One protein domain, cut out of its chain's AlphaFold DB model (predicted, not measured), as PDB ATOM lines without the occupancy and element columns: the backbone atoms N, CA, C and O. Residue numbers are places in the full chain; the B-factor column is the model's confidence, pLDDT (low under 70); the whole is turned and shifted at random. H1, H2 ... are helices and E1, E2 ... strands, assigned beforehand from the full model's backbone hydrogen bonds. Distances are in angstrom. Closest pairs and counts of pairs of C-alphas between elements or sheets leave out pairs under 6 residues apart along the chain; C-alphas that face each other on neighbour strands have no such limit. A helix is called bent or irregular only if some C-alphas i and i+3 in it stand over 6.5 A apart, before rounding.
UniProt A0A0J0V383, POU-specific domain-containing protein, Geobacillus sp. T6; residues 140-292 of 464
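This is residues 140 to 292 of the 464 residues of the protein "POU-specific domain-containing protein" of Geobacillus sp. T6 (UniProt A0A0J0V383). One strongly twisted antiparallel sheet of eight strands folds at the long, bent strand E2 into two leaves, E4 E3 E5 E6 and E1 E7 E8, which are only partly face to face. The single named helix, H1, packs on the second leaf, mostly on its edge strand E8, and the short strand E9 lies close to both H1 and E8. The printed part has 153 residues, with nine named strands and one named helix in the order E1 E2 E3 E4 E5 E6 H1 E7 E8 E9; the sheet runs E4 E3 E5 E6 E2 E1 E7 E8. The class is mostly strand, though under half of the residues are in named elements. The whole is compact, with a radius of gyration of the C-alphas of 15.9 A, and spans 46 by 41 by 26 A.

E2, residues 151 to 163, is the hinge of this folded sheet, one sheet bent back on itself into two leaves that face each other; it bends by 61 degrees at residue 158. Residues 151 to 156 of E2 pair with E1, residues 141 to 148, in a hairpin, with N 153 and O 146 2.9 A apart. Residues 157 to 163 of E2 pair with E6, residues 213 to 219, where N 160 and O 216 are 2.9 A apart. E6 forms a hairpin with E5, residues 197 to 203, with N 201 and O 217 at 2.8 A. E3, residues 175 to 180, has N 176 at 2.9 A from O 200 of E5, and forms a hairpin with edge strand E4, residues 186 to 188, with N 179 and O 187 at 2.8 A. On the other side of E2, E1 neighbours E7, residues 269 to 276, with N 143 and O 271 at 2.8 A. E7 and E8, residues 279 to 283, form a hairpin, with N 274 and O 281 at 3.0 A. Between the leaves, the closest C-alphas of E5 and E7, those of His 203 and Leu 270, are 6.5 A apart. H1, residues 232 to 246, is on the sheet; its closest C-alphas with E8, those of Leu 236 and Leu 282, are 6.1 A apart. Every O i to N i+4 pair in H1 is within hydrogen-bond range. E9, residues 289 to 291, pairs with no named strand; the closest C-alphas of H1 and E9, those of Val 239 and Lys 289, are 6.4 A apart.

E1 begins at C-alpha 141, (77.025, 59.415, 104.059), and is 20.6 A long; E2 is 34.6 A, E6 19.6 A, E7 21.0 A and H1 21.8 A. H1 begins at C-alpha 232, (67.730, 54.641, 115.505), and E9 ends at C-alpha 291, (61.869, 53.706, 106.343).

The two farthest C-alphas, Ser 193 and Leu 249, are 49.8 A apart. The printed part has no cut. The links E2 to E3, E6 to H1 and H1 to E7 are long, the last with 22 residues. Residues 191 to 195 and 246 to 255 have pLDDT under 70.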
ATOM      1  N   GLY A 140      74.163  57.371 100.579       95.25
ATOM      2  CA  GLY A 140      74.254  57.878 101.946       95.25
ATOM      3  C   GLY A 140      75.670  58.200 102.392       95.25
ATOM      4  O   GLY A 140      76.662  57.698 101.845       95.25
ATOM      5  N   LYS A 141      75.760  59.048 103.418       97.31
ATOM      6  CA  LYS A 141      77.025  59.415 104.059       97.31
ATOM      7  C   LYS A 141      77.427  58.306 105.038       97.31
ATOM      8  O   LYS A 141      76.571  57.851 105.787       97.31
ATOM      9  N   PRO A 142      78.686  57.848 105.053       97.88
ATOM     10  CA  PRO A 142      79.126  56.850 106.023       97.88
ATOM     11  C   PRO A 142      79.214  57.459 107.430       97.88
ATOM     12  O   PRO A 142      79.652  58.601 107.601       97.88
ATOM     13  N   GLY A 143      78.822  56.686 108.435       97.94
ATOM     14  CA  GLY A 143      78.858  57.059 109.843       97.94
ATOM     15  C   GLY A 143      78.904  55.836 110.756       97.94
ATOM     16  O   GLY A 143      78.715  54.701 110.322       97.94
ATOM     17  N   ILE A 144      79.190  56.081 112.027       96.94
ATOM     18  CA  ILE A 144      79.250  55.072 113.083       96.94
ATOM     19  C   ILE A 144      78.239  55.494 114.141       96.94
ATOM     20  O   ILE A 144      78.382  56.551 114.757       96.94
ATOM     21  N   LEU A 145      77.193  54.695 114.313       95.88
ATOM     22  CA  LEU A 145      76.176  54.912 115.327       95.88
ATOM     23  C   LEU A 145      76.740  54.466 116.683       95.88
ATOM     24  O   LEU A 145      77.152  53.314 116.844       95.88
ATOM     25  N   LYS A 146      76.781  55.397 117.641       92.50
ATOM     26  CA  LYS A 146      77.299  55.182 118.997       92.50
ATOM     27  C   LYS A 146      76.217  55.504 120.023       92.50
ATOM     28  O   LYS A 146      75.505  56.497 119.877       92.50
ATOM     29  N   LYS A 147      76.111  54.671 121.061       90.00
ATOM     30  CA  LYS A 147      75.247  54.942 122.214       90.00
ATOM     31  C   LYS A 147      75.922  55.977 123.120       90.00
ATOM     32  O   LYS A 147      77.111  55.858 123.410       90.00
ATOM     33  N   THR A 148      75.170  56.978 123.556       86.94
ATOM     34  CA  THR A 148      75.571  57.989 124.542       86.94
ATOM     35  C   THR A 148      74.657  57.896 125.769       86.94
ATOM     36  O   THR A 148      73.706  57.115 125.782       86.94
ATOM     37  N   ALA A 149      74.926  58.688 126.812       84.62
ATOM     38  CA  ALA A 149      74.034  58.775 127.975       84.62
ATOM     39  C   ALA A 149      72.635  59.319 127.611       84.62
ATOM     40  O   ALA A 149      71.648  58.964 128.247       84.62
ATOM     41  N   GLU A 150      72.555  60.148 126.569       82.12
ATOM     42  CA  GLU A 150      71.346  60.864 126.138       82.12
ATOM     43  C   GLU A 150      70.595  60.154 124.995       82.12
ATOM     44  O   GLU A 150      69.550  60.628 124.554       82.12
ATOM     45  N   GLY A 151      71.109  59.022 124.496       87.38
ATOM     46  CA  GLY A 151      70.512  58.263 123.395       87.38
ATOM     47  C   GLY A 151      71.558  57.754 122.408       87.38
ATOM     48  O   GLY A 151      72.468  57.014 122.778       87.38
ATOM     49  N   TYR A 152      71.424  58.132 121.136       92.06
ATOM     50  CA  TYR A 152      72.364  57.763 120.079       92.06
ATOM     51  C   TYR A 152      72.903  58.994 119.351       92.06
ATOM     52  O   TYR A 152      72.206  59.990 119.157       92.06
ATOM     53  N   CYS A 153      74.144  58.905 118.883       94.81
ATOM     54  CA  CYS A 153      74.726  59.878 117.969       94.81
ATOM     55  C   CYS A 153      75.349  59.181 116.759       94.81
ATOM     56  O   CYS A 153      75.780  58.026 116.825       94.81
ATOM     57  N   ILE A 154      75.407  59.897 115.640       96.81
ATOM     58  CA  ILE A 154      76.177  59.482 114.472       96.81
ATOM     59  C   ILE A 154      77.538  60.160 114.566       96.81
ATOM     60  O   ILE A 154      77.633  61.375 114.418       96.81
ATOM     61  N   GLN A 155      78.604  59.388 114.745       97.19
ATOM     62  CA  GLN A 155      79.955  59.855 114.455       97.19
ATOM     63  C   GLN A 155      80.151  59.805 112.932       97.19
ATOM     64  O   GLN A 155      80.143  58.705 112.369       97.19
ATOM     65  N   PRO A 156      80.305  60.941 112.224       98.25
ATOM     66  CA  PRO A 156      80.575  60.905 110.793       98.25
ATOM     67  C   PRO A 156      81.844  60.103 110.510       98.25
ATOM     68  O   PRO A 156      82.769  60.071 111.325       98.25
ATOM     69  N   ALA A 157      81.887  59.437 109.360       98.06
ATOM     70  CA  ALA A 157      83.028  58.626 108.983       98.06
ATOM     71  C   ALA A 157      83.534  58.966 107.580       98.06
ATOM     72  O   ALA A 157      82.828  59.528 106.745       98.06
ATOM     73  N   LYS A 158      84.784  58.610 107.300       96.88
ATOM     74  CA  LYS A 158      85.332  58.503 105.951       96.88
ATOM     75  C   LYS A 158      85.447  57.029 105.591       96.88
ATOM     76  O   LYS A 158      85.985  56.235 106.361       96.88
ATOM     77  N   LYS A 159      84.954  56.689 104.400       97.19
ATOM     78  CA  LYS A 159      84.994  55.334 103.845       97.19
ATOM     79  C   LYS A 159      86.259  55.117 103.017       97.19
ATOM     80  O   LYS A 159      86.530  55.888 102.096       97.19
ATOM     81  N   TYR A 160      86.941  54.009 103.275       97.44
ATOM     82  CA  TYR A 160      87.992  53.450 102.430       97.44
ATOM     83  C   TYR A 160      87.559  52.092 101.885       97.44
ATOM     84  O   TYR A 160      86.878  51.340 102.570       97.44
ATOM     85  N   ARG A 161      87.928  51.780 100.645       96.81
ATOM     86  CA  ARG A 161      87.657  50.494  99.996       96.81
ATOM     87  C   ARG A 161      88.830  49.549 100.209       96.81
ATOM     88  O   ARG A 161      89.965  49.929  99.918       96.81
ATOM     89  N   VAL A 162      88.545  48.321 100.624       96.69
ATOM     90  CA  VAL A 162      89.531  47.242 100.789       96.69
ATOM     91  C   VAL A 162      89.152  46.056  99.904       96.69
ATOM     92  O   VAL A 162      87.969  45.799  99.701       96.69
ATOM     93  N   LEU A 163      90.136  45.376  99.309       96.31
ATOM     94  CA  LEU A 163      89.888  44.205  98.459       96.31
ATOM     95  C   LEU A 163      89.362  43.034  99.289       96.31
ATOM     96  O   LEU A 163      89.918  42.751 100.346       96.31
ATOM     97  N   LEU A 164      88.373  42.308  98.761       93.50
ATOM     98  CA  LEU A 164      87.782  41.131  99.421       93.50
ATOM     99  C   LEU A 164      88.820  40.086  99.864       93.50
ATOM    100  O   LEU A 164      88.674  39.488 100.924       93.50
ATOM    101  N   SER A 165      89.898  39.908  99.096       93.75
ATOM    102  CA  SER A 165      90.971  38.951  99.407       93.75
ATOM    103  C   SER A 165      91.721  39.241 100.713       93.75
ATOM    104  O   SER A 165      92.476  38.396 101.167       93.75
ATOM    105  N   GLN A 166      91.560  40.435 101.292       93.50
ATOM    106  CA  GLN A 166      92.172  40.841 102.565       93.50
ATOM    107  C   GLN A 166      91.189  40.786 103.741       93.50
ATOM    108  O   GLN A 166      91.524  41.233 104.830       93.50
ATOM    109  N   THR A 167      89.954  40.337 103.510       93.06
ATOM    110  CA  THR A 167      88.851  40.475 104.479       93.06
ATOM    111  C   THR A 167      88.375  39.146 105.045       93.06
ATOM    112  O   THR A 167      87.378  39.103 105.764       93.06
ATOM    113  N   ASP A 168      89.076  38.064 104.707       91.06
ATOM    114  CA  ASP A 168      88.750  36.741 105.216       91.06
ATOM    115  C   ASP A 168      88.919  36.697 106.741       91.06
ATOM    116  O   ASP A 168      89.857  37.272 107.291       91.06
ATOM    117  N   GLY A 169      87.956  36.087 107.430       90.88
ATOM    118  CA  GLY A 169      87.895  36.050 108.897       90.88
ATOM    119  C   GLY A 169      87.460  37.343 109.613       90.88
ATOM    120  O   GLY A 169      87.039  37.252 110.763       90.88
ATOM    121  N   ILE A 170      87.467  38.515 108.963       93.50
ATOM    122  CA  ILE A 170      87.176  39.806 109.628       93.50
ATOM    123  C   ILE A 170      85.667  40.028 109.792       93.50
ATOM    124  O   ILE A 170      84.909  39.964 108.814       93.50
ATOM    125  N   GLN A 171      85.214  40.333 111.007       92.75
ATOM    126  CA  GLN A 171      83.794  40.510 111.329       92.75
ATOM    127  C   GLN A 171      83.305  41.961 111.171       92.75
ATOM    128  O   GLN A 171      84.075  42.916 111.261       92.75
ATOM    129  N   GLU A 172      81.997  42.139 110.936       94.19
ATOM    130  CA  GLU A 172      81.358  43.467 110.911       94.19
ATOM    131  C   GLU A 172      81.636  44.224 112.217       94.19
ATOM    132  O   GLU A 172      81.416  43.695 113.305       94.19
ATOM    133  N   GLY A 173      82.095  45.472 112.108       93.50
ATOM    134  CA  GLY A 173      82.401  46.317 113.263       93.50
ATOM    135  C   GLY A 173      83.753  46.031 113.925       93.50
ATOM    136  O   GLY A 173      84.093  46.706 114.897       93.50
ATOM    137  N   GLU A 174      84.548  45.085 113.419       93.62
ATOM    138  CA  GLU A 174      85.883  44.792 113.947       93.62
ATOM    139  C   GLU A 174      86.868  45.936 113.654       93.62
ATOM    140  O   GLU A 174      86.837  46.547 112.579       93.62
ATOM    141  N   ARG A 175      87.749  46.252 114.616       94.81
ATOM    142  CA  ARG A 175      88.800  47.261 114.424       94.81
ATOM    143  C   ARG A 175      89.921  46.676 113.581       94.81
ATOM    144  O   ARG A 175      90.480  45.640 113.917       94.81
ATOM    145  N   VAL A 176      90.292  47.390 112.527       94.81
ATOM    146  CA  VAL A 176      91.375  47.008 111.621       94.81
ATOM    147  C   VAL A 176      92.366  48.151 111.462       94.81
ATOM    148  O   VAL A 176      91.990  49.329 111.428       94.81
ATOM    149  N   ARG A 177      93.641  47.794 111.314       94.62
ATOM    150  CA  ARG A 177      94.700  48.718 110.907       94.62
ATOM    151  C   ARG A 177      94.951  48.606 109.419       94.62
ATOM    152  O   ARG A 177      94.920  47.517 108.845       94.62
ATOM    153  N   PHE A 178      95.175  49.744 108.780       94.50
ATOM    154  CA  PHE A 178      95.329  49.799 107.338       94.50
ATOM    155  C   PHE A 178      96.200  50.971 106.888       94.50
ATOM    156  O   PHE A 178      96.245  52.024 107.521       94.50
ATOM    157  N   GLN A 179      96.837  50.802 105.734       94.00
ATOM    158  CA  GLN A 179      97.551  51.862 105.031       94.00
ATOM    159  C   GLN A 179      96.676  52.431 103.910       94.00
ATOM    160  O   GLN A 179      96.003  51.695 103.177       94.00
ATOM    161  N   VAL A 180      96.693  53.754 103.748       93.69
ATOM    162  CA  VAL A 180      96.003  54.435 102.646       93.69
ATOM    163  C   VAL A 180      96.882  54.376 101.397       93.69
ATOM    164  O   VAL A 180      97.906  55.039 101.325       93.69
ATOM    165  N   ILE A 181      96.459  53.613 100.390       92.38
ATOM    166  CA  ILE A 181      97.222  53.384  99.143       92.38
ATOM    167  C   ILE A 181      96.653  54.152  97.939       92.38
ATOM    168  O   ILE A 181      96.977  53.888  96.783       92.38
ATOM    169  N   GLY A 182      95.725  55.071  98.187       89.56
ATOM    170  CA  GLY A 182      95.093  55.903  97.172       89.56
ATOM    171  C   GLY A 182      94.018  56.791  97.784       89.56
ATOM    172  O   GLY A 182      93.804  56.780  98.993       89.56
ATOM    173  N   ARG A 183      93.288  57.542  96.950       89.12
ATOM    174  CA  ARG A 183      92.302  58.533  97.427       89.12
ATOM    175  C   ARG A 183      91.271  57.951  98.407       89.12
ATOM    176  O   ARG A 183      90.949  58.583  99.412       89.12
ATOM    177  N   ASP A 184      90.756  56.766  98.092       92.25
ATOM    178  CA  ASP A 184      89.726  56.050  98.850       92.25
ATOM    179  C   ASP A 184      90.005  54.538  98.925       92.25
ATOM    180  O   ASP A 184      89.079  53.750  99.103       92.25
ATOM    181  N   LYS A 185      91.266  54.122  98.751       95.44
ATOM    182  CA  LYS A 185      91.685  52.714  98.784       95.44
ATOM    183  C   LYS A 185      92.588  52.452  99.981       95.44
ATOM    184  O   LYS A 185      93.460  53.266 100.288       95.44
ATOM    185  N   ALA A 186      92.387  51.303 100.607       95.19
ATOM    186  CA  ALA A 186      93.129  50.852 101.770       95.19
ATOM    187  C   ALA A 186      93.685  49.436 101.567       95.19
ATOM    188  O   ALA A 186      93.112  48.629 100.825       95.19
ATOM    189  N   ARG A 187      94.793  49.150 102.252       94.25
ATOM    190  CA  ARG A 187      95.364  47.809 102.429       94.25
ATOM    191  C   ARG A 187      95.420  47.506 103.925       94.25
ATOM    192  O   ARG A 187      95.994  48.308 104.655       94.25
ATOM    193  N   ILE A 188      94.817  46.404 104.362       93.44
ATOM    194  CA  ILE A 188      94.866  45.967 105.767       93.44
ATOM    195  C   ILE A 188      96.282  45.466 106.066       93.44
ATOM    196  O   ILE A 188      96.903  44.827 105.215       93.44
ATOM    197  N   VAL A 189      96.800  45.803 107.245       90.62
ATOM    198  CA  VAL A 189      98.161  45.457 107.683       90.62
ATOM    199  C   VAL A 189      98.122  44.722 109.023       90.62
ATOM    200  O   VAL A 189      97.265  45.002 109.861       90.62
ATOM    201  N   ALA A 190      99.039  43.769 109.203       81.00
ATOM    202  CA  ALA A 190      99.222  43.026 110.449       81.00
ATOM    203  C   ALA A 190     100.017  43.849 111.488       81.00
ATOM    204  O   ALA A 190     100.524  44.928 111.175       81.00
ATOM    205  N   ASP A 191     100.128  43.341 112.721       66.25
ATOM    206  CA  ASP A 191     100.968  43.925 113.774       66.25
ATOM    207  C   ASP A 191     102.445  43.961 113.355       66.25
ATOM    208  O   ASP A 191     103.084  42.916 113.261       66.25
ATOM    209  N   GLY A 192     102.988  45.161 113.101       60.41
ATOM    210  CA  GLY A 192     104.413  45.364 112.811       60.41
ATOM    211  C   GLY A 192     104.718  46.613 111.973       60.41
ATOM    212  O   GLY A 192     104.368  46.673 110.801       60.41
ATOM    213  N   SER A 193     105.364  47.596 112.610       55.28
ATOM    214  CA  SER A 193     106.196  48.698 112.075       55.28
ATOM    215  C   SER A 193     106.064  49.072 110.585       55.28
ATOM    216  O   SER A 193     106.977  48.836 109.792       55.28
ATOM    217  N   VAL A 194     104.970  49.734 110.214       61.69
ATOM    218  CA  VAL A 194     104.914  50.552 108.992       61.69
ATOM    219  C   VAL A 194     104.564  51.979 109.414       61.69
ATOM    220  O   VAL A 194     103.671  52.162 110.243       61.69
ATOM    221  N   ASP A 195     105.251  52.978 108.864       67.69
ATOM    222  CA  ASP A 195     104.889  54.388 109.052       67.69
ATOM    223  C   ASP A 195     103.543  54.699 108.344       67.69
ATOM    224  O   ASP A 195     103.200  54.086 107.328       67.69
ATOM    225  N   ASP A 196     102.749  55.635 108.882       79.31
ATOM    226  CA  ASP A 196     101.431  56.079 108.364       79.31
ATOM    227  C   ASP A 196     100.268  55.053 108.382       79.31
ATOM    228  O   ASP A 196      99.396  55.031 107.500       79.31
ATOM    229  N   VAL A 197     100.190  54.224 109.425       88.94
ATOM    230  CA  VAL A 197      99.048  53.319 109.659       88.94
ATOM    231  C   VAL A 197      97.853  54.068 110.258       88.94
ATOM    232  O   VAL A 197      97.980  54.841 111.206       88.94
ATOM    233  N   LYS A 198      96.655  53.813 109.718       92.88
ATOM    234  CA  LYS A 198      95.377  54.292 110.260       92.88
ATOM    235  C   LYS A 198      94.579  53.156 110.874       92.88
ATOM    236  O   LYS A 198      94.711  52.002 110.477       92.88
ATOM    237  N   GLU A 199      93.681  53.518 111.780       94.25
ATOM    238  CA  GLU A 199      92.688  52.616 112.356       94.25
ATOM    239  C   GLU A 199      91.283  52.955 111.870       94.25
ATOM    240  O   GLU A 199      90.953  54.119 111.622       94.25
ATOM    241  N   GLY A 200      90.449  51.928 111.740       95.62
ATOM    242  CA  GLY A 200      89.036  52.065 111.415       95.62
ATOM    243  C   GLY A 200      88.258  50.794 111.718       95.62
ATOM    244  O   GLY A 200      88.816  49.804 112.184       95.62
ATOM    245  N   TYR A 201      86.967  50.827 111.425       96.69
ATOM    246  CA  TYR A 201      86.052  49.710 111.628       96.69
ATOM    247  C   TYR A 201      85.696  49.065 110.294       96.69
ATOM    248  O   TYR A 201      85.361  49.766 109.332       96.69
ATOM    249  N   PHE A 202      85.777  47.742 110.221       96.56
ATOM    250  CA  PHE A 202      85.450  46.983 109.024       96.56
ATOM    251  C   PHE A 202      83.935  46.912 108.803       96.56
ATOM    252  O   PHE A 202      83.191  46.487 109.682       96.56
ATOM    253  N   HIS A 203      83.495  47.316 107.612       96.69
ATOM    254  CA  HIS A 203      82.107  47.271 107.170       96.69
ATOM    255  C   HIS A 203      81.954  46.326 105.971       96.69
ATOM    256  O   HIS A 203      82.407  46.612 104.853       96.69
ATOM    257  N   ARG A 204      81.268  45.216 106.219       94.06
ATOM    258  CA  ARG A 204      80.890  44.163 105.289       94.06
ATOM    259  C   ARG A 204      79.540  44.498 104.654       94.06
ATOM    260  O   ARG A 204      78.485  44.422 105.283       94.06
ATOM    261  N   GLY A 205      79.559  44.816 103.363       90.75
ATOM    262  CA  GLY A 205      78.329  44.965 102.580       90.75
ATOM    263  C   GLY A 205      77.662  43.619 102.269       90.75
ATOM    264  O   GLY A 205      78.252  42.558 102.457       90.75
ATOM    265  N   GLU A 206      76.468  43.647 101.684       88.88
ATOM    266  CA  GLU A 206      75.812  42.430 101.182       88.88
ATOM    267  C   GLU A 206      76.563  41.818  99.981       88.88
ATOM    268  O   GLU A 206      77.326  42.509  99.288       88.88
ATOM    269  N   TYR A 207      76.374  40.519  99.737       85.19
ATOM    270  CA  TYR A 207      76.921  39.845  98.560       85.19
ATOM    271  C   TYR A 207      76.231  40.311  97.267       85.19
ATOM    272  O   TYR A 207      75.025  40.539  97.225       85.19
ATOM    273  N   PHE A 208      77.007  40.415  96.186       83.94
ATOM    274  CA  PHE A 208      76.493  40.482  94.819       83.94
ATOM    275  C   PHE A 208      77.549  39.931  93.838       83.94
ATOM    276  O   PHE A 208      78.747  40.085  94.106       83.94
ATOM    277  N   PRO A 209      77.167  39.365  92.673       80.94
ATOM    278  CA  PRO A 209      78.067  38.583  91.803       80.94
ATOM    279  C   PRO A 209      79.352  39.273  91.309       80.94
ATOM    280  O   PRO A 209      80.267  38.619  90.820       80.94
ATOM    281  N   LYS A 210      79.443  40.605  91.400       86.44
ATOM    282  CA  LYS A 210      80.602  41.400  90.946       86.44
ATOM    283  C   LYS A 210      81.227  42.232  92.067       86.44
ATOM    284  O   LYS A 210      81.878  43.248  91.797       86.44
ATOM    285  N   LYS A 211      81.018  41.833  93.322       89.88
ATOM    286  CA  LYS A 211      81.615  42.504  94.473       89.88
ATOM    287  C   LYS A 211      83.132  42.334  94.436       89.88
ATOM    288  O   LYS A 211      83.640  41.238  94.250       89.88
ATOM    289  N   ARG A 212      83.858  43.446  94.567       93.25
ATOM    290  CA  ARG A 212      85.336  43.476  94.569       93.25
ATOM    291  C   ARG A 212      85.919  44.042  95.855       93.25
ATOM    292  O   ARG A 212      87.089  43.819  96.147       93.25
ATOM    293  N   TYR A 213      85.117  44.819  96.574       95.38
ATOM    294  CA  TYR A 213      85.572  45.602  97.703       95.38
ATOM    295  C   TYR A 213      84.574  45.531  98.848       95.38
ATOM    296  O   TYR A 213      83.364  45.498  98.613       95.38
ATOM    297  N   GLU A 214      85.120  45.609 100.050       96.12
ATOM    298  CA  GLU A 214      84.423  45.961 101.282       96.12
ATOM    299  C   GLU A 214      84.834  47.371 101.709       96.12
ATOM    300  O   GLU A 214      85.579  48.062 100.996       96.12
ATOM    301  N   ALA A 215      84.332  47.820 102.855       97.12
ATOM    302  CA  ALA A 215      84.601  49.148 103.370       97.12
ATOM    303  C   ALA A 215      85.305  49.120 104.732       97.12
ATOM    304  O   ALA A 215      85.114  48.219 105.535       97.12
ATOM    305  N   ILE A 216      86.098  50.155 104.993       97.81
ATOM    306  CA  ILE A 216      86.621  50.501 106.315       97.81
ATOM    307  C   ILE A 216      86.154  51.921 106.623       97.81
ATOM    308  O   ILE A 216      86.325  52.826 105.796       97.81
ATOM    309  N   PHE A 217      85.527  52.118 107.777       97.94
ATOM    310  CA  PHE A 217      85.030  53.411 108.237       97.94
ATOM    311  C   PHE A 217      85.984  53.992 109.277       97.94
ATOM    312  O   PHE A 217      86.342  53.333 110.247       97.94
ATOM    313  N   THR A 218      86.382  55.243 109.075       96.94
ATOM    314  CA  THR A 218      87.251  55.989 109.997       96.94
ATOM    315  C   THR A 218      86.537  57.224 110.495       96.94
ATOM    316  O   THR A 218      85.929  57.926 109.694       96.94
ATOM    317  N   GLU A 219      86.590  57.490 111.793       96.50
ATOM    318  CA  GLU A 219      85.887  58.619 112.400       96.50
ATOM    319  C   GLU A 219      86.381  59.957 111.843       96.50
ATOM    320  O   GLU A 219      87.578  60.174 111.651       96.50
ATOM    321  N   THR A 220      85.446  60.858 111.548       95.50
ATOM    322  CA  THR A 220      85.724  62.224 111.104       95.50
ATOM    323  C   THR A 220      84.714  63.204 111.684       95.50
ATOM    324  O   THR A 220      83.580  62.843 111.986       95.50
ATOM    325  N   GLY A 221      85.111  64.473 111.801       95.00
ATOM    326  CA  GLY A 221      84.215  65.538 112.246       95.00
ATOM    327  C   GLY A 221      83.694  65.354 113.676       95.00
ATOM    328  O   GLY A 221      84.176  64.520 114.440       95.00
ATOM    329  N   LYS A 222      82.708  66.176 114.042       96.00
ATOM    330  CA  LYS A 222      82.056  66.120 115.356       96.00
ATOM    331  C   LYS A 222      80.878  65.131 115.333       96.00
ATOM    332  O   LYS A 222      80.202  65.064 114.302       96.00
ATOM    333  N   PRO A 223      80.606  64.409 116.438       96.00
ATOM    334  CA  PRO A 223      79.389  63.617 116.583       96.00
ATOM    335  C   PRO A 223      78.130  64.451 116.331       96.00
ATOM    336  O   PRO A 223      78.038  65.599 116.767       96.00
ATOM    337  N   ILE A 224      77.157  63.857 115.648       96.12
ATOM    338  CA  ILE A 224      75.848  64.446 115.365       96.12
ATOM    339  C   ILE A 224      74.837  63.777 116.304       96.12
ATOM    340  O   ILE A 224      74.571  62.582 116.126       96.12
ATOM    341  N   PRO A 225      74.298  64.480 117.316       94.81
ATOM    342  CA  PRO A 225      73.272  63.916 118.185       94.81
ATOM    343  C   PRO A 225      72.002  63.639 117.376       94.81
ATOM    344  O   PRO A 225      71.608  64.454 116.539       94.81
ATOM    345  N   LEU A 226      71.380  62.483 117.605       94.00
ATOM    346  CA  LEU A 226      70.094  62.163 116.996       94.00
ATOM    347  C   LEU A 226      68.942  62.720 117.841       94.00
ATOM    348  O   LEU A 226      69.084  62.827 119.060       94.00
ATOM    349  N   PRO A 227      67.798  63.069 117.224       91.00
ATOM    350  CA  PRO A 227      66.631  63.527 117.968       91.00
ATOM    351  C   PRO A 227      66.173  62.487 118.999       91.00
ATOM    352  O   PRO A 227      66.106  61.301 118.690       91.00
ATOM    353  N   GLN A 228      65.790  62.928 120.200       86.00
ATOM    354  CA  GLN A 228      65.416  62.030 121.303       86.00
ATOM    355  C   GLN A 228      64.217  61.118 120.977       86.00
ATOM    356  O   GLN A 228      64.125  60.007 121.483       86.00
ATOM    357  N   HIS A 229      63.307  61.576 120.113       85.25
ATOM    358  CA  HIS A 229      62.145  60.804 119.668       85.25
ATOM    359  C   HIS A 229      62.472  59.779 118.566       85.25
ATOM    360  O   HIS A 229      61.602  58.999 118.184       85.25
ATOM    361  N   PHE A 230      63.692  59.787 118.018       90.88
ATOM    362  CA  PHE A 230      64.093  58.894 116.938       90.88
ATOM    363  C   PHE A 230      64.790  57.640 117.478       90.88
ATOM    364  O   PHE A 230      65.963  57.673 117.858       90.88
ATOM    365  N   ASP A 231      64.091  56.503 117.441       92.31
ATOM    366  CA  ASP A 231      64.683  55.201 117.756       92.31
ATOM    367  C   ASP A 231      65.504  54.668 116.567       92.31
ATOM    368  O   ASP A 231      65.032  53.936 115.691       92.31
ATOM    369  N   ALA A 232      66.784  55.042 116.541       92.75
ATOM    370  CA  ALA A 232      67.730  54.641 115.505       92.75
ATOM    371  C   ALA A 232      67.810  53.115 115.302       92.75
ATOM    372  O   ALA A 232      67.948  52.642 114.168       92.75
ATOM    373  N   ILE A 233      67.727  52.339 116.388       93.69
ATOM    374  CA  ILE A 233      67.861  50.882 116.346       93.69
ATOM    375  C   ILE A 233      66.585  50.254 115.794       93.69
ATOM    376  O   ILE A 233      66.669  49.367 114.941       93.69
ATOM    377  N   GLU A 234      65.412  50.712 116.225       93.81
ATOM    378  CA  GLU A 234      64.132  50.244 115.691       93.81
ATOM    379  C   GLU A 234      64.020  50.511 114.182       93.81
ATOM    380  O   GLU A 234      63.640  49.617 113.421       93.81
ATOM    381  N   TYR A 235      64.418  51.697 113.711       93.88
ATOM    382  CA  TYR A 235      64.385  52.016 112.278       93.88
ATOM    383  C   TYR A 235      65.361  51.159 111.466       93.88
ATOM    384  O   TYR A 235      64.991  50.648 110.404       93.88
ATOM    385  N   LEU A 236      66.574  50.918 111.977       94.50
ATOM    386  CA  LEU A 236      67.503  49.968 111.358       94.50
ATOM    387  C   LEU A 236      66.919  48.550 111.324       94.50
ATOM    388  O   LEU A 236      66.983  47.897 110.280       94.50
ATOM    389  N   ARG A 237      66.289  48.087 112.413       94.69
ATOM    390  CA  ARG A 237      65.595  46.785 112.451       94.69
ATOM    391  C   ARG A 237      64.508  46.700 111.383       94.69
ATOM    392  O   ARG A 237      64.446  45.691 110.682       94.69
ATOM    393  N   LYS A 238      63.699  47.752 111.202       94.31
ATOM    394  CA  LYS A 238      62.679  47.817 110.138       94.31
ATOM    395  C   LYS A 238      63.314  47.690 108.748       94.31
ATOM    396  O   LYS A 238      62.823  46.908 107.937       94.31
ATOM    397  N   VAL A 239      64.425  48.384 108.476       93.94
ATOM    398  CA  VAL A 239      65.151  48.265 107.195       93.94
ATOM    399  C   VAL A 239      65.648  46.835 106.962       93.94
ATOM    400  O   VAL A 239      65.412  46.281 105.886       93.94
ATOM    401  N   LEU A 240      66.288  46.213 107.957       92.12
ATOM    402  CA  LEU A 240      66.784  44.832 107.861       92.12
ATOM    403  C   LEU A 240      65.637  43.833 107.636       92.12
ATOM    404  O   LEU A 240      65.708  43.006 106.726       92.12
ATOM    405  N   TYR A 241      64.535  43.979 108.376       90.62
ATOM    406  CA  TYR A 241      63.329  43.169 108.198       90.62
ATOM    407  C   TYR A 241      62.762  43.269 106.775       90.62
ATOM    408  O   TYR A 241      62.360  42.266 106.185       90.62
ATOM    409  N   LEU A 242      62.764  44.465 106.173       88.56
ATOM    410  CA  LEU A 242      62.312  44.649 104.792       88.56
ATOM    411  C   LEU A 242      63.198  43.919 103.776       88.56
ATOM    412  O   LEU A 242      62.693  43.503 102.733       88.56
ATOM    413  N   TYR A 243      64.504  43.790 104.027       86.75
ATOM    414  CA  TYR A 243      65.387  42.973 103.189       86.75
ATOM    415  C   TYR A 243      65.108  41.478 103.350       86.75
ATOM    416  O   TYR A 243      65.066  40.783 102.340       86.75
ATOM    417  N   GLN A 244      64.814  41.027 104.569       83.75
ATOM    418  CA  GLN A 244      64.500  39.625 104.860       83.75
ATOM    419  C   GLN A 244      63.127  39.178 104.329       83.75
ATOM    420  O   GLN A 244      62.915  38.037 103.922       83.75
ATOM    421  N   LYS A 245      62.144  40.085 104.322       78.69
ATOM    422  CA  LYS A 245      60.772  39.771 103.899       78.69
ATOM    423  C   LYS A 245      60.611  39.672 102.379       78.69
ATOM    424  O   LYS A 245      59.871  38.812 101.905       78.69
ATOM    425  N   GLU A 246      61.224  40.582 101.620       69.06
ATOM    426  CA  GLU A 246      60.956  40.726 100.179       69.06
ATOM    427  C   GLU A 246      61.644  39.675  99.295       69.06
ATOM    428  O   GLU A 246      61.175  39.426  98.187       69.06
ATOM    429  N   ASN A 247      62.723  39.040  99.755       58.25
ATOM    430  CA  ASN A 247      63.566  38.190  98.908       58.25
ATOM    431  C   ASN A 247      63.189  36.701  98.896       58.25
ATOM    432  O   ASN A 247      63.887  35.892  98.284       58.25
ATOM    433  N   LYS A 248      62.019  36.327  99.438       51.47
ATOM    434  CA  LYS A 248      61.518  34.937  99.402       51.47
ATOM    435  C   LYS A 248      61.339  34.341  97.989       51.47
ATOM    436  O   LYS A 248      61.062  33.151  97.889       51.47
ATOM    437  N   LEU A 249      61.509  35.126  96.918       45.38
ATOM    438  CA  LEU A 249      61.347  34.705  95.518       45.38
ATOM    439  C   LEU A 249      62.649  34.645  94.690       45.38
ATOM    440  O   LEU A 249      62.609  34.084  93.604       45.38
ATOM    441  N   ASN A 250      63.793  35.151  95.175       47.00
ATOM    442  CA  ASN A 250      65.073  35.131  94.442       47.00
ATOM    443  C   ASN A 250      66.222  34.702  95.366       47.00
ATOM    444  O   ASN A 250      67.010  35.521  95.837       47.00
ATOM    445  N   ARG A 251      66.313  33.397  95.638       52.19
ATOM    446  CA  ARG A 251      67.445  32.808  96.365       52.19
ATOM    447  C   ARG A 251      68.650  32.673  95.431       52.19
ATOM    448  O   ARG A 251      68.894  31.597  94.893       52.19
ATOM    449  N   GLU A 252      69.427  33.740  95.253       57.78
ATOM    450  CA  GLU A 252      70.857  33.524  95.006       57.78
ATOM    451  C   GLU A 252      71.438  32.920  96.293       57.78
ATOM    452  O   GLU A 252      71.260  33.480  97.374       57.78
ATOM    453  N   THR A 253      72.099  31.766  96.194       56.44
ATOM    454  CA  THR A 253      72.525  30.927  97.334       56.44
ATOM    455  C   THR A 253      73.431  31.624  98.354       56.44
ATOM    456  O   THR A 253      73.584  31.117  99.459       56.44
ATOM    457  N   ASN A 254      74.007  32.778  98.005       60.19
ATOM    458  CA  ASN A 254      74.977  33.512  98.821       60.19
ATOM    459  C   ASN A 254      74.462  34.864  99.352       60.19
ATOM    460  O   ASN A 254      75.220  35.578 100.011       60.19
ATOM    461  N   HIS A 255      73.220  35.255  99.043       69.88
ATOM    462  CA  HIS A 255      72.639  36.506  99.536       69.88
ATOM    463  C   HIS A 255      71.930  36.247 100.873       69.88
ATOM    464  O   HIS A 255      70.865  35.633 100.904       69.88
ATOM    465  N   ASN A 256      72.507  36.735 101.974       73.12
ATOM    466  CA  ASN A 256      72.097  36.386 103.341       73.12
ATOM    467  C   ASN A 256      71.326  37.510 104.050       73.12
ATOM    468  O   ASN A 256      71.129  37.447 105.261       73.12
ATOM    469  N   GLU A 257      70.891  38.538 103.316       81.38
ATOM    470  CA  GLU A 257      69.934  39.549 103.799       81.38
ATOM    471  C   GLU A 257      70.418  40.255 105.078       81.38
ATOM    472  O   GLU A 257      69.663  40.481 106.027       81.38
ATOM    473  N   TYR A 258      71.705  40.605 105.087       86.81
ATOM    474  CA  TYR A 258      72.421  41.237 106.185       86.81
ATOM    475  C   TYR A 258      72.436  40.406 107.477       86.81
ATOM    476  O   TYR A 258      72.532  40.966 108.567       86.81
ATOM    477  N   ALA A 259      72.388  39.070 107.401       85.62
ATOM    478  CA  ALA A 259      72.450  38.201 108.583       85.62
ATOM    479  C   ALA A 259      73.702  38.425 109.460       85.62
ATOM    480  O   ALA A 259      73.642  38.206 110.676       85.62
ATOM    481  N   HIS A 260      74.816  38.870 108.861       86.50
ATOM    482  CA  HIS A 260      76.056  39.241 109.557       86.50
ATOM    483  C   HIS A 260      75.977  40.591 110.281       86.50
ATOM    484  O   HIS A 260      76.783  40.844 111.171       86.50
ATOM    485  N   TYR A 261      75.030  41.455 109.914       91.38
ATOM    486  CA  TYR A 261      74.897  42.803 110.452       91.38
ATOM    487  C   TYR A 261      74.089  42.770 111.757       91.38
ATOM    488  O   TYR A 261      72.854  42.795 111.756       91.38
ATOM    489  N   LYS A 262      74.787  42.657 112.891       89.69
ATOM    490  CA  LYS A 262      74.167  42.571 114.219       89.69
ATOM    491  C   LYS A 262      74.022  43.951 114.859       89.69
ATOM    492  O   LYS A 262      74.976  44.718 114.939       89.69
ATOM    493  N   LEU A 263      72.821  44.247 115.352       91.06
ATOM    494  CA  LEU A 263      72.512  45.471 116.097       91.06
ATOM    495  C   LEU A 263      72.767  45.243 117.592       91.06
ATOM    496  O   LEU A 263      71.826  45.169 118.383       91.06
ATOM    497  N   GLU A 264      74.036  45.052 117.949       85.69
ATOM    498  CA  GLU A 264      74.466  44.803 119.327       85.69
ATOM    499  C   GLU A 264      74.699  46.110 120.082       85.69
ATOM    500  O   GLU A 264      75.363  47.032 119.606       85.69
ATOM    501  N   GLU A 265      74.155  46.182 121.291       78.00
ATOM    502  CA  GLU A 265      74.320  47.338 122.157       78.00
ATOM    503  C   GLU A 265      75.768  47.450 122.657       78.00
ATOM    504  O   GLU A 265      76.405  46.456 122.993       78.00
ATOM    505  N   GLY A 266      76.313  48.667 122.675       76.62
ATOM    506  CA  GLY A 266      77.694  48.926 123.099       76.62
ATOM    507  C   GLY A 266      78.768  48.653 122.038       76.62
ATOM    508  O   GLY A 266      79.899  49.107 122.209       76.62
ATOM    509  N   LYS A 267      78.434  48.000 120.915       83.44
ATOM    510  CA  LYS A 267      79.327  47.889 119.751       83.44
ATOM    511  C   LYS A 267      79.084  49.026 118.748       83.44
ATOM    512  O   LYS A 267      77.966  49.532 118.646       83.44
ATOM    513  N   PRO A 268      80.115  49.456 117.998       84.69
ATOM    514  CA  PRO A 268      79.948  50.433 116.928       84.69
ATOM    515  C   PRO A 268      79.104  49.839 115.796       84.69
ATOM    516  O   PRO A 268      79.484  48.838 115.192       84.69
ATOM    517  N   ILE A 269      77.975  50.477 115.481       95.62
ATOM    518  CA  ILE A 269      77.087  50.048 114.393       95.62
ATOM    519  C   ILE A 269      77.376  50.919 113.165       95.62
ATOM    520  O   ILE A 269      77.159  52.132 113.175       95.62
ATOM    521  N   LEU A 270      77.904  50.316 112.101       96.94
ATOM    522  CA  LEU A 270      78.366  51.040 110.910       96.94
ATOM    523  C   LEU A 270      77.197  51.313 109.968       96.94
ATOM    524  O   LEU A 270      76.589  50.387 109.438       96.94
ATOM    525  N   VAL A 271      76.866  52.580 109.748       97.12
ATOM    526  CA  VAL A 271      75.660  52.986 109.014       97.12
ATOM    527  C   VAL A 271      75.995  53.905 107.850       97.12
ATOM    528  O   VAL A 271      76.945  54.684 107.881       97.12
ATOM    529  N   TYR A 272      75.151  53.873 106.830       97.69
ATOM    530  CA  TYR A 272      74.992  54.987 105.913       97.69
ATOM    531  C   TYR A 272      73.770  55.790 106.328       97.69
ATOM    532  O   TYR A 272      72.709  55.211 106.571       97.69
ATOM    533  N   TYR A 273      73.924  57.110 106.400       96.94
ATOM    534  CA  TYR A 273      72.873  58.010 106.845       96.94
ATOM    535  C   TYR A 273      72.523  59.086 105.816       96.94
ATOM    536  O   TYR A 273      73.371  59.570 105.055       96.94
ATOM    537  N   HIS A 274      71.251  59.470 105.840       95.56
ATOM    538  CA  HIS A 274      70.700  60.655 105.193       95.56
ATOM    539  C   HIS A 274      70.067  61.550 106.248       95.56
ATOM    540  O   HIS A 274      69.635  61.062 107.291       95.56
ATOM    541  N   GLU A 275      70.001  62.842 105.950       93.19
ATOM    542  CA  GLU A 275      69.278  63.826 106.745       93.19
ATOM    543  C   GLU A 275      68.415  64.657 105.793       93.19
ATOM    544  O   GLU A 275      68.909  65.136 104.767       93.19
ATOM    545  N   TYR A 276      67.123  64.746 106.105       90.81
ATOM    546  CA  TYR A 276      66.143  65.550 105.383       90.81
ATOM    547  C   TYR A 276      65.206  66.206 106.400       90.81
ATOM    548  O   TYR A 276      64.494  65.501 107.110       90.81
ATOM    549  N   ASN A 277      65.171  67.541 106.449       86.44
ATOM    550  CA  ASN A 277      64.313  68.313 107.362       86.44
ATOM    551  C   ASN A 277      64.475  67.942 108.853       86.44
ATOM    552  O   ASN A 277      63.505  67.941 109.602       86.44
ATOM    553  N   GLY A 278      65.691  67.619 109.292       87.56
ATOM    554  CA  GLY A 278      65.986  67.182 110.660       87.56
ATOM    555  C   GLY A 278      65.686  65.704 110.931       87.56
ATOM    556  O   GLY A 278      66.075  65.194 111.980       87.56
ATOM    557  N   ASN A 279      65.061  64.998 109.983       91.88
ATOM    558  CA  ASN A 279      64.818  63.561 110.071       91.88
ATOM    559  C   ASN A 279      66.018  62.784 109.537       91.88
ATOM    560  O   ASN A 279      66.534  63.068 108.452       91.88
ATOM    561  N   TYR A 280      66.422  61.757 110.280       95.06
ATOM    562  CA  TYR A 280      67.542  60.894 109.925       95.06
ATOM    563  C   TYR A 280      67.056  59.542 109.411       95.06
ATOM    564  O   TYR A 280      66.076  58.985 109.901       95.06
ATOM    565  N   TYR A 281      67.772  59.000 108.428       95.75
ATOM    566  CA  TYR A 281      67.484  57.695 107.834       95.75
ATOM    567  C   TYR A 281      68.766  56.886 107.816       95.75
ATOM    568  O   TYR A 281      69.750  57.322 107.220       95.75
ATOM    569  N   LEU A 282      68.754  55.728 108.469       95.75
ATOM    570  CA  LEU A 282      69.927  54.879 108.652       95.75
ATOM    571  C   LEU A 282      69.765  53.579 107.870       95.75
ATOM    572  O   LEU A 282      68.671  53.024 107.783       95.75
ATOM    573  N   SER A 283      70.862  53.075 107.315       95.38
ATOM    574  CA  SER A 283      70.855  51.822 106.565       95.38
ATOM    575  C   SER A 283      72.228  51.143 106.547       95.38
ATOM    576  O   SER A 283      73.245  51.826 106.679       95.38
ATOM    577  N   PRO A 284      72.292  49.818 106.327       94.25
ATOM    578  CA  PRO A 284      73.558  49.087 106.259       94.25
ATOM    579  C   PRO A 284      74.284  49.236 104.909       94.25
ATOM    580  O   PRO A 284      75.344  48.656 104.720       94.25
ATOM    581  N   ALA A 285      73.738  49.973 103.934       92.69
ATOM    582  CA  ALA A 285      74.341  50.129 102.609       92.69
ATOM    583  C   ALA A 285      74.158  51.547 102.066       92.69
ATOM    584  O   ALA A 285      73.167  52.204 102.354       92.69
ATOM    585  N   CYS A 286      75.086  52.016 101.228       92.31
ATOM    586  CA  CYS A 286      75.040  53.395 100.736       92.31
ATOM    587  C   CYS A 286      73.825  53.683  99.847       92.31
ATOM    588  O   CYS A 286      73.345  54.805  99.837       92.31
ATOM    589  N   ILE A 287      73.336  52.695  99.101       91.56
ATOM    590  CA  ILE A 287      72.107  52.782  98.309       91.56
ATOM    591  C   ILE A 287      71.193  51.686  98.838       91.56
ATOM    592  O   ILE A 287      71.373  50.508  98.521       91.56
ATOM    593  N   SER A 288      70.244  52.074  99.683       91.50
ATOM    594  CA  SER A 288      69.433  51.139 100.454       91.50
ATOM    595  C   SER A 288      67.948  51.497 100.426       91.50
ATOM    596  O   SER A 288      67.510  52.373  99.674       91.50
ATOM    597  N   LYS A 289      67.159  50.777 101.218       91.31
ATOM    598  CA  LYS A 289      65.811  51.191 101.597       91.31
ATOM    599  C   LYS A 289      65.899  52.195 102.743       91.31
ATOM    600  O   LYS A 289      66.724  52.024 103.638       91.31
ATOM    601  N   ILE A 290      65.024  53.193 102.729       92.19
ATOM    602  CA  ILE A 290      64.756  54.054 103.881       92.19
ATOM    603  C   ILE A 290      63.342  53.790 104.374       92.19
ATOM    604  O   ILE A 290      62.435  53.592 103.568       92.19
ATOM    605  N   VAL A 291      63.177  53.767 105.690       94.69
ATOM    606  CA  VAL A 291      61.869  53.706 106.343       94.69
ATOM    607  C   VAL A 291      61.461  55.130 106.677       94.69
ATOM    608  O   VAL A 291      62.264  55.870 107.243       94.69
ATOM    609  N   PHE A 292      60.253  55.504 106.276       94.88
ATOM    610  CA  PHE A 292      59.717  56.835 106.521       94.88
ATOM    611  C   PHE A 292      59.229  56.975 107.964       94.88
ATOM    612  O   PHE A 292      58.816  55.992 108.584       94.88
TER     613      PHE A 292